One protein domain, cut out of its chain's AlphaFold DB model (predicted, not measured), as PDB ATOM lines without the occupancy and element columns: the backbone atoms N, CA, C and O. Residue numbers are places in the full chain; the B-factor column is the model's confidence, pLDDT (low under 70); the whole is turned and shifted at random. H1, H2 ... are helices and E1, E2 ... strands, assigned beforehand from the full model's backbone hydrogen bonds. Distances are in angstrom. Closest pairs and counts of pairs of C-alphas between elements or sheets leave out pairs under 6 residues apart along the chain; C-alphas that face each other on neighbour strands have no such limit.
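This is residues 681 to 759 of the 770 residues of the protein "Putative vegetative insecticial-like protein" of Bacillus thuringiensis (UniProt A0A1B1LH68). Two small three-stranded sheets, E1 E2 E3 and E5 E4 E6, lie face to face as a sandwich with nearly aligned strands. The single helix H1 lies lengthwise along one side, between edge strands E3 and E5, packed mainly on E3. The 79 printed residues hold six strands and one helix, in the order E1 E2 E3 E4 E5 H1 E6; both sheets are antiparallel and the class is mixed. The whole is compact, with a radius of gyration of the C-alphas of 11.5 A and spans of 32 by 22 by 18 A.

E1 is residues 681 to 685, beginning at C-alpha 681 (62.928, 138.437, 128.790). E2 is 692 to 697, 16.2 A long, and E3 is 700 to 705, 16.9 A. E4 is 718 to 723, 16.8 A, and E5 is 726 to 732, 18.5 A. H1 is 737 to 746, 14.1 A. E6 is 754 to 758, ending at C-alpha 758 (78.612, 146.780, 127.859).

E1 E2 E3 is a meander, each strand the antiparallel neighbour of the one before. N 685 and O 692 are 2.9 A apart, and N 702 and O 695 2.8 A. In the other sheet, N 721 and O 729 are 2.9 A apart, and N 720 and O 757 2.8 A. The closest C-alphas of E1 and E6 are those of Phe 683 and Ile 756, 7.2 A. H1 is on one face of the sheet E1 E2 E3, making two layers, at a height of 6.6 A, over E3 and along the strands; the C-alphas of Ala 703 and Ala 741 come closest, 4.7 A. E5, H1 and E6 form a split strand-helix-strand unit, E4 between the two strands, with a right-handed crossover. In H1 every O i to N i+4 pair is within hydrogen-bond range.

The farthest C-alphas, of Glu 698 and His 714, are 33.6 A apart. The printed part has no cut. The link E3 to E4 is long, 12 residues. Confidence is under 70 at residues 686 to 690, 707 to 710 and 714 to 715.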
ATOM      1  N   ILE A 681      61.489 138.428 129.024       76.69
ATOM      2  CA  ILE A 681      62.928 138.437 128.790       76.69
ATOM      3  C   ILE A 681      63.357 139.889 128.982       76.69
ATOM      4  O   ILE A 681      62.661 140.808 128.566       76.69
ATOM      5  N   LEU A 682      64.495 140.107 129.626       73.75
ATOM      6  CA  LEU A 682      65.063 141.434 129.846       73.75
ATOM      7  C   LEU A 682      66.086 141.790 128.762       73.75
ATOM      8  O   LEU A 682      66.198 142.941 128.335       73.75
ATOM      9  N   PHE A 683      66.871 140.799 128.333       75.12
ATOM     10  CA  PHE A 683      67.951 140.996 127.374       75.12
ATOM     11  C   PHE A 683      68.388 139.681 126.725       75.12
ATOM     12  O   PHE A 683      68.443 138.644 127.387       75.12
ATOM     13  N   LYS A 684      68.763 139.730 125.444       76.62
ATOM     14  CA  LYS A 684      69.390 138.608 124.730       76.62
ATOM     15  C   LYS A 684      70.762 139.031 124.234       76.62
ATOM     16  O   LYS A 684      70.888 140.068 123.588       76.62
ATOM     17  N   LEU A 685      71.771 138.210 124.504       75.81
ATOM     18  CA  LEU A 685      73.156 138.504 124.162       75.81
ATOM     19  C   LEU A 685      73.835 137.298 123.505       75.81
ATOM     20  O   LEU A 685      73.852 136.209 124.072       75.81
ATOM     21  N   GLY A 686      74.424 137.507 122.326       65.06
ATOM     22  CA  GLY A 686      75.259 136.523 121.631       65.06
ATOM     23  C   GLY A 686      74.930 136.355 120.144       65.06
ATOM     24  O   GLY A 686      73.770 136.428 119.738       65.06
ATOM     25  N   SER A 687      75.966 136.098 119.341       54.03
ATOM     26  CA  SER A 687      75.870 135.520 117.996       54.03
ATOM     27  C   SER A 687      77.071 134.580 117.750       54.03
ATOM     28  O   SER A 687      78.173 134.803 118.251       54.03
ATOM     29  N   TYR A 688      76.848 133.482 117.015       53.22
ATOM     30  CA  TYR A 688      77.835 132.474 116.564       53.22
ATOM     31  C   TYR A 688      78.527 131.541 117.589       53.22
ATOM     32  O   TYR A 688      78.899 130.427 117.207       53.22
ATOM     33  N   PHE A 689      78.728 131.939 118.850       64.69
ATOM     34  CA  PHE A 689      79.505 131.147 119.825       64.69
ATOM     35  C   PHE A 689      78.657 130.599 120.972       64.69
ATOM     36  O   PHE A 689      78.388 129.407 121.006       64.69
ATOM     37  N   GLY A 690      78.247 131.459 121.897       69.31
ATOM     38  CA  GLY A 690      77.319 131.150 122.977       69.31
ATOM     39  C   GLY A 690      76.224 132.207 123.024       69.31
ATOM     40  O   GLY A 690      76.437 133.339 122.586       69.31
ATOM     41  N   LYS A 691      75.050 131.849 123.548       81.88
ATOM     42  CA  LYS A 691      73.922 132.770 123.719       81.88
ATOM     43  C   LYS A 691      73.470 132.787 125.174       81.88
ATOM     44  O   LYS A 691      73.290 131.728 125.769       81.88
ATOM     45  N   LEU A 692      73.320 133.994 125.714       84.94
ATOM     46  CA  LEU A 692      72.789 134.291 127.039       84.94
ATOM     47  C   LEU A 692      71.416 134.942 126.908       84.94
ATOM     48  O   LEU A 692      71.226 135.878 126.123       84.94
ATOM     49  N   ILE A 693      70.473 134.459 127.702       86.75
ATOM     50  CA  ILE A 693      69.134 135.025 127.832       86.75
ATOM     51  C   ILE A 693      68.961 135.413 129.290       86.75
ATOM     52  O   ILE A 693      69.174 134.587 130.169       86.75
ATOM     53  N   PHE A 694      68.591 136.664 129.537       87.94
ATOM     54  CA  PHE A 694      68.278 137.149 130.873       87.94
ATOM     55  C   PHE A 694      66.771 137.337 130.999       87.94
ATOM     56  O   PHE A 694      66.171 137.983 130.140       87.94
ATOM     57  N   SER A 695      66.168 136.799 132.050       88.25
ATOM     58  CA  SER A 695      64.735 136.899 132.352       88.25
ATOM     59  C   SER A 695      64.525 137.361 133.789       88.25
ATOM     60  O   SER A 695      65.456 137.362 134.595       88.25
ATOM     61  N   VAL A 696      63.307 137.795 134.105       84.25
ATOM     62  CA  VAL A 696      62.930 138.185 135.465       84.25
ATOM     63  C   VAL A 696      61.740 137.341 135.896       84.25
ATOM     64  O   VAL A 696      60.733 137.273 135.195       84.25
ATOM     65  N   GLU A 697      61.850 136.701 137.054       83.75
ATOM     66  CA  GLU A 697      60.750 135.983 137.700       83.75
ATOM     67  C   GLU A 697      60.643 136.476 139.144       83.75
ATOM     68  O   GLU A 697      61.640 136.499 139.859       83.75
ATOM     69  N   GLU A 698      59.451 136.928 139.558       81.25
ATOM     70  CA  GLU A 698      59.174 137.391 140.934       81.25
ATOM     71  C   GLU A 698      60.268 138.327 141.506       81.25
ATOM     72  O   GLU A 698      60.830 138.087 142.577       81.25
ATOM     73  N   ASP A 699      60.609 139.383 140.754       84.00
ATOM     74  CA  ASP A 699      61.634 140.388 141.096       84.00
ATOM     75  C   ASP A 699      63.073 139.846 141.228       84.00
ATOM     76  O   ASP A 699      63.931 140.477 141.853       84.00
ATOM     77  N   THR A 700      63.359 138.679 140.646       87.94
ATOM     78  CA  THR A 700      64.684 138.044 140.647       87.94
ATOM     79  C   THR A 700      65.209 137.899 139.220       87.94
ATOM     80  O   THR A 700      64.497 137.439 138.328       87.94
ATOM     81  N   LEU A 701      66.462 138.301 138.989       89.50
ATOM     82  CA  LEU A 701      67.128 138.156 137.695       89.50
ATOM     83  C   LEU A 701      67.633 136.724 137.509       89.50
ATOM     84  O   LEU A 701      68.429 136.222 138.306       89.50
ATOM     85  N   HIS A 702      67.243 136.122 136.393       91.50
ATOM     86  CA  HIS A 702      67.697 134.816 135.945       91.50
ATOM     87  C   HIS A 702      68.501 134.938 134.652       91.50
ATOM     88  O   HIS A 702      68.284 135.840 133.840       91.50
ATOM     89  N   ALA A 703      69.437 134.016 134.454       91.38
ATOM     90  CA  ALA A 703      70.198 133.874 133.224       91.38
ATOM     91  C   ALA A 703      70.218 132.416 132.755       91.38
ATOM     92  O   ALA A 703      70.462 131.497 133.539       91.38
ATOM     93  N   GLU A 704      70.025 132.214 131.458       89.25
ATOM     94  CA  GLU A 704      70.077 130.919 130.784       89.25
ATOM     95  C   GLU A 704      71.103 130.950 129.645       89.25
ATOM     96  O   GLU A 704      71.312 131.983 129.001       89.25
ATOM     97  N   ALA A 705      71.754 129.810 129.402       86.81
ATOM     98  CA  ALA A 705      72.718 129.621 128.326       86.81
ATOM     99  C   ALA A 705      72.206 128.581 127.316       86.81
ATOM    100  O   ALA A 705      71.992 127.430 127.685       86.81
ATOM    101  N   GLU A 706      72.069 128.958 126.041       76.50
ATOM    102  CA  GLU A 706      71.622 128.044 124.969       76.50
ATOM    103  C   GLU A 706      72.773 127.217 124.349       76.50
ATOM    104  O   GLU A 706      72.520 126.169 123.761       76.50
ATOM    105  N   ASP A 707      74.040 127.639 124.493       67.19
ATOM    106  CA  ASP A 707      75.222 126.899 124.003       67.19
ATOM    107  C   ASP A 707      76.406 127.055 124.984       67.19
ATOM    108  O   ASP A 707      77.282 127.918 124.855       67.19
ATOM    109  N   GLY A 708      76.362 126.249 126.051       61.16
ATOM    110  CA  GLY A 708      77.132 126.433 127.289       61.16
ATOM    111  C   GLY A 708      78.654 126.267 127.193       61.16
ATOM    112  O   GLY A 708      79.363 126.617 128.138       61.16
ATOM    113  N   GLY A 709      79.169 125.737 126.079       63.03
ATOM    114  CA  GLY A 709      80.592 125.424 125.897       63.03
ATOM    115  C   GLY A 709      81.462 126.587 125.409       63.03
ATOM    116  O   GLY A 709      82.683 126.442 125.337       63.03
ATOM    117  N   LYS A 710      80.866 127.729 125.050       69.88
ATOM    118  CA  LYS A 710      81.563 128.875 124.444       69.88
ATOM    119  C   LYS A 710      81.156 130.188 125.112       69.88
ATOM    120  O   LYS A 710      80.072 130.282 125.686       69.88
ATOM    121  N   GLY A 711      82.034 131.190 125.058       74.56
ATOM    122  CA  GLY A 711      81.686 132.571 125.409       74.56
ATOM    123  C   GLY A 711      80.831 133.238 124.330       74.56
ATOM    124  O   GLY A 711      80.683 132.700 123.238       74.56
ATOM    125  N   ILE A 712      80.261 134.402 124.628       74.69
ATOM    126  CA  ILE A 712      79.435 135.189 123.691       74.69
ATOM    127  C   ILE A 712      80.261 135.944 122.631       74.69
ATOM    128  O   ILE A 712      79.692 136.424 121.654       74.69
ATOM    129  N   GLY A 713      81.586 136.042 122.788       71.81
ATOM    130  CA  GLY A 713      82.472 136.717 121.836       71.81
ATOM    131  C   GLY A 713      83.953 136.364 122.011       71.81
ATOM    132  O   GLY A 713      84.360 135.729 122.981       71.81
ATOM    133  N   HIS A 714      84.782 136.778 121.047       64.31
ATOM    134  CA  HIS A 714      86.244 136.596 121.090       64.31
ATOM    135  C   HIS A 714      86.996 137.754 121.762       64.31
ATOM    136  O   HIS A 714      88.188 137.626 122.057       64.31
ATOM    137  N   PHE A 715      86.335 138.890 121.987       65.12
ATOM    138  CA  PHE A 715      86.943 140.072 122.592       65.12
ATOM    139  C   PHE A 715      86.808 140.019 124.114       65.12
ATOM    140  O   PHE A 715      85.859 139.452 124.626       65.12
ATOM    141  N   SER A 716      87.750 140.611 124.852       71.06
ATOM    142  CA  SER A 716      87.623 140.780 126.311       71.06
ATOM    143  C   SER A 716      86.828 142.039 126.646       71.06
ATOM    144  O   SER A 716      87.301 142.922 127.362       71.06
ATOM    145  N   LYS A 717      85.652 142.185 126.029       80.88
ATOM    146  CA  LYS A 717      84.713 143.238 126.413       80.88
ATOM    147  C   LYS A 717      83.956 142.762 127.637       80.88
ATOM    148  O   LYS A 717      83.545 141.603 127.712       80.88
ATOM    149  N   LYS A 718      83.777 143.665 128.589       87.19
ATOM    150  CA  LYS A 718      83.042 143.369 129.805       87.19
ATOM    151  C   LYS A 718      81.618 143.887 129.722       87.19
ATOM    152  O   LYS A 718      81.342 144.877 129.049       87.19
ATOM    153  N   TRP A 719      80.737 143.212 130.439       88.81
ATOM    154  CA  TRP A 719      79.319 143.503 130.537       88.81
ATOM    155  C   TRP A 719      78.940 143.680 131.995       88.81
ATOM    156  O   TRP A 719      79.260 142.835 132.829       88.81
ATOM    157  N   ASN A 720      78.260 144.779 132.285       91.12
ATOM    158  CA  ASN A 720      77.815 145.168 133.611       91.12
ATOM    159  C   ASN A 720      76.364 144.738 133.822       91.12
ATOM    160  O   ASN A 720      75.524 144.943 132.943       91.12
ATOM    161  N   VAL A 721      76.075 144.202 135.005       90.81
ATOM    162  CA  VAL A 721      74.727 143.833 135.447       90.81
ATOM    163  C   VAL A 721      74.338 144.732 136.609       90.81
ATOM    164  O   VAL A 721      74.984 144.717 137.660       90.81
ATOM    165  N   TYR A 722      73.288 145.517 136.405       89.38
ATOM    166  CA  TYR A 722      72.748 146.453 137.380       89.38
ATOM    167  C   TYR A 722      71.416 145.949 137.939       89.38
ATOM    168  O   TYR A 722      70.615 145.381 137.193       89.38
ATOM    169  N   SER A 723      71.177 146.220 139.220       91.00
ATOM    170  CA  SER A 723      69.880 146.085 139.891       91.00
ATOM    171  C   SER A 723      69.565 147.388 140.621       91.00
ATOM    172  O   SER A 723      70.412 147.872 141.378       91.00
ATOM    173  N   ASP A 724      68.400 147.984 140.358       87.06
ATOM    174  CA  ASP A 724      67.993 149.292 140.897       87.06
ATOM    175  C   ASP A 724      69.107 150.354 140.745       87.06
ATOM    176  O   ASP A 724      69.504 151.016 141.701       87.06
ATOM    177  N   ASP A 725      69.684 150.432 139.538       84.88
ATOM    178  CA  ASP A 725      70.830 151.279 139.149       84.88
ATOM    179  C   ASP A 725      72.168 151.027 139.869       84.88
ATOM    180  O   ASP A 725      73.185 151.645 139.536       84.88
ATOM    181  N   ASN A 726      72.238 150.048 140.771       88.31
ATOM    182  CA  ASN A 726      73.478 149.637 141.423       88.31
ATOM    183  C   ASN A 726      74.176 148.542 140.616       88.31
ATOM    184  O   ASN A 726      73.558 147.546 140.247       88.31
ATOM    185  N   LEU A 727      75.477 148.700 140.356       91.31
ATOM    186  CA  LEU A 727      76.286 147.656 139.723       91.31
ATOM    187  C   LEU A 727      76.428 146.466 140.684       91.31
ATOM    188  O   LEU A 727      77.031 146.608 141.745       91.31
ATOM    189  N   ILE A 728      75.904 145.302 140.301       93.94
ATOM    190  CA  ILE A 728      75.921 144.090 141.132       93.94
ATOM    191  C   ILE A 728      77.068 143.164 140.743       93.94
ATOM    192  O   ILE A 728      77.780 142.649 141.603       93.94
ATOM    193  N   THR A 729      77.253 142.936 139.444       93.38
ATOM    194  CA  THR A 729      78.304 142.051 138.935       93.38
ATOM    195  C   THR A 729      78.718 142.427 137.513       93.38
ATOM    196  O   THR A 729      78.077 143.251 136.854       93.38
ATOM    197  N   GLN A 730      79.810 141.831 137.044       92.94
ATOM    198  CA  GLN A 730      80.373 142.032 135.716       92.94
ATOM    199  C   GLN A 730      80.859 140.691 135.148       92.94
ATOM    200  O   GLN A 730      81.387 139.862 135.887       92.94
ATOM    201  N   PHE A 731      80.724 140.481 133.837       90.69
ATOM    202  CA  PHE A 731      81.264 139.302 133.148       90.69
ATOM    203  C   PHE A 731      81.979 139.674 131.841       90.69
ATOM    204  O   PHE A 731      81.688 140.704 131.239       90.69
ATOM    205  N   ASP A 732      82.938 138.850 131.411       87.62
ATOM    206  CA  ASP A 732      83.699 139.030 130.161       87.62
ATOM    207  C   ASP A 732      83.093 138.176 129.037       87.62
ATOM    208  O   ASP A 732      82.718 137.025 129.279       87.62
ATOM    209  N   GLU A 733      83.031 138.710 127.814       85.50
ATOM    210  CA  GLU A 733      82.483 138.029 126.631       85.50
ATOM    211  C   GLU A 733      83.133 136.666 126.321       85.50
ATOM    212  O   GLU A 733      82.469 135.798 125.751       85.50
ATOM    213  N   LYS A 734      84.395 136.433 126.709       85.00
ATOM    214  CA  LYS A 734      85.085 135.139 126.528       85.00
ATOM    215  C   LYS A 734      84.640 134.067 127.516       85.00
ATOM    216  O   LYS A 734      84.918 132.887 127.301       85.00
ATOM    217  N   THR A 735      84.007 134.463 128.616       87.12
ATOM    218  CA  THR A 735      83.592 133.537 129.673       87.12
ATOM    219  C   THR A 735      82.516 132.604 129.124       87.12
ATOM    220  O   THR A 735      81.545 133.106 128.557       87.12
ATOM    221  N   PRO A 736      82.636 131.271 129.288       88.50
ATOM    222  CA  PRO A 736      81.611 130.343 128.825       88.50
ATOM    223  C   PRO A 736      80.228 130.722 129.353       88.50
ATOM    224  O   PRO A 736      80.063 130.979 130.548       88.50
ATOM    225  N   THR A 737      79.230 130.745 128.473       87.69
ATOM    226  CA  THR A 737      77.879 131.220 128.807       87.69
ATOM    227  C   THR A 737      77.248 130.445 129.959       87.69
ATOM    228  O   THR A 737      76.620 131.058 130.815       87.69
ATOM    229  N   ALA A 738      77.495 129.134 130.069       87.06
ATOM    230  CA  ALA A 738      77.028 128.339 131.207       87.06
ATOM    231  C   ALA A 738      77.612 128.820 132.548       87.06
ATOM    232  O   ALA A 738      76.910 128.845 133.559       87.06
ATOM    233  N   VAL A 739      78.879 129.253 132.559       89.62
ATOM    234  CA  VAL A 739      79.535 129.792 133.760       89.62
ATOM    235  C   VAL A 739      78.913 131.134 134.130       89.62
ATOM    236  O   VAL A 739      78.541 131.326 135.287       89.62
ATOM    237  N   VAL A 740      78.721 132.026 133.153       89.62
ATOM    238  CA  VAL A 740      78.060 133.321 133.378       89.62
ATOM    239  C   VAL A 740      76.646 133.117 133.924       89.62
ATOM    240  O   VAL A 740      76.318 133.667 134.974       89.62
ATOM    241  N   ALA A 741      75.841 132.272 133.275       90.69
ATOM    242  CA  ALA A 741      74.468 131.985 133.682       90.69
ATOM    243  C   ALA A 741      74.395 131.416 135.108       90.69
ATOM    244  O   ALA A 741      73.651 131.923 135.947       90.69
ATOM    245  N   SER A 742      75.231 130.419 135.421       91.06
ATOM    246  CA  SER A 742      75.295 129.847 136.773       91.06
ATOM    247  C   SER A 742      75.697 130.876 137.834       91.06
ATOM    248  O   SER A 742      75.133 130.871 138.925       91.06
ATOM    249  N   THR A 743      76.610 131.794 137.501       91.88
ATOM    250  CA  THR A 743      77.077 132.844 138.417       91.88
ATOM    251  C   THR A 743      75.963 133.845 138.714       91.88
ATOM    252  O   THR A 743      75.722 134.163 139.874       91.88
ATOM    253  N   ILE A 744      75.243 134.306 137.686       92.81
ATOM    254  CA  ILE A 744      74.102 135.225 137.838       92.81
ATOM    255  C   ILE A 744      73.024 134.594 138.727       92.81
ATOM    256  O   ILE A 744      72.595 135.212 139.700       92.81
ATOM    257  N   ASN A 745      72.650 133.343 138.450       92.69
ATOM    258  CA  ASN A 745      71.596 132.650 139.195       92.69
ATOM    259  C   ASN A 745      71.989 132.380 140.658       92.69
ATOM    260  O   ASN A 745      71.145 132.456 141.547       92.69
ATOM    261  N   GLN A 746      73.268 132.097 140.936       92.94
ATOM    262  CA  GLN A 746      73.764 131.904 142.307       92.94
ATOM    263  C   GLN A 746      73.763 133.191 143.135       92.94
ATOM    264  O   GLN A 746      73.614 133.125 144.355       92.94
ATOM    265  N   LEU A 747      73.917 134.355 142.496       92.62
ATOM    266  CA  LEU A 747      73.895 135.647 143.183       92.62
ATOM    267  C   LEU A 747      72.495 136.040 143.674       92.62
ATOM    268  O   LEU A 747      72.403 136.937 144.509       92.62
ATOM    269  N   ASN A 748      71.430 135.375 143.196       90.44
ATOM    270  CA  ASN A 748      70.037 135.646 143.574       90.44
ATOM    271  C   ASN A 748      69.724 137.153 143.532       90.44
ATOM    272  O   ASN A 748      69.288 137.750 144.519       90.44
ATOM    273  N   ILE A 749      70.067 137.783 142.406       90.88
ATOM    274  CA  ILE A 749      70.029 139.236 142.253       90.88
ATOM    275  C   ILE A 749      68.564 139.678 142.238       90.88
ATOM    276  O   ILE A 749      67.838 139.371 141.295       90.88
ATOM    277  N   LYS A 750      68.148 140.411 143.272       90.44
ATOM    278  CA  LYS A 750      66.794 140.961 143.403       90.44
ATOM    279  C   LYS A 750      66.767 142.457 143.148       90.44
ATOM    280  O   LYS A 750      67.747 143.145 143.444       90.44
ATOM    281  N   GLY A 751      65.641 142.946 142.648       85.38
ATOM    282  CA  GLY A 751      65.424 144.368 142.413       85.38
ATOM    283  C   GLY A 751      64.124 144.661 141.686       85.38
ATOM    284  O   GLY A 751      63.482 143.770 141.134       85.38
ATOM    285  N   SER A 752      63.748 145.935 141.682       82.06
ATOM    286  CA  SER A 752      62.562 146.437 140.978       82.06
ATOM    287  C   SER A 752      62.843 146.830 139.520       82.06
ATOM    288  O   SER A 752      61.910 147.054 138.734       82.06
ATOM    289  N   SER A 753      64.124 146.953 139.157       83.31
ATOM    290  CA  SER A 753      64.619 147.151 137.797       83.31
ATOM    291  C   SER A 753      65.975 146.473 137.593       83.31
ATOM    292  O   SER A 753      66.803 146.409 138.500       83.31
ATOM    293  N   PHE A 754      66.224 146.004 136.370       86.19
ATOM    294  CA  PHE A 754      67.504 145.426 135.975       86.19
ATOM    295  C   PHE A 754      67.984 146.064 134.677       86.19
ATOM    296  O   PHE A 754      67.176 146.437 133.823       86.19
ATOM    297  N   ARG A 755      69.303 146.179 134.516       86.00
ATOM    298  CA  ARG A 755      69.925 146.687 133.285       86.00
ATOM    299  C   ARG A 755      71.212 145.931 132.996       86.00
ATOM    300  O   ARG A 755      72.024 145.725 133.894       86.00
ATOM    301  N   ILE A 756      71.408 145.533 131.743       87.44
ATOM    302  CA  ILE A 756      72.582 144.777 131.298       87.44
ATOM    303  C   ILE A 756      73.179 145.503 130.103       87.44
ATOM    304  O   ILE A 756      72.525 145.662 129.077       87.44
ATOM    305  N   ALA A 757      74.413 145.976 130.246       85.00
ATOM    306  CA  ALA A 757      75.033 146.854 129.259       85.00
ATOM    307  C   ALA A 757      76.544 146.606 129.153       85.00
ATOM    308  O   ALA A 757      77.163 146.218 130.147       85.00
ATOM    309  N   PRO A 758      77.164 146.852 127.984       84.44
ATOM    310  CA  PRO A 758      78.612 146.780 127.859       84.44
ATOM    311  C   PRO A 758      79.276 147.843 128.745       84.44
ATOM    312  O   PRO A 758      78.745 148.939 128.942       84.44
ATOM    313  N   GLU A 759      80.449 147.520 129.279       81.62
ATOM    314  CA  GLU A 759      81.279 148.452 130.035       81.62
ATOM    315  C   GLU A 759      81.680 149.619 129.123       81.62
ATOM    316  O   GLU A 759      82.361 149.444 128.109       81.62
TER     317      GLU A 759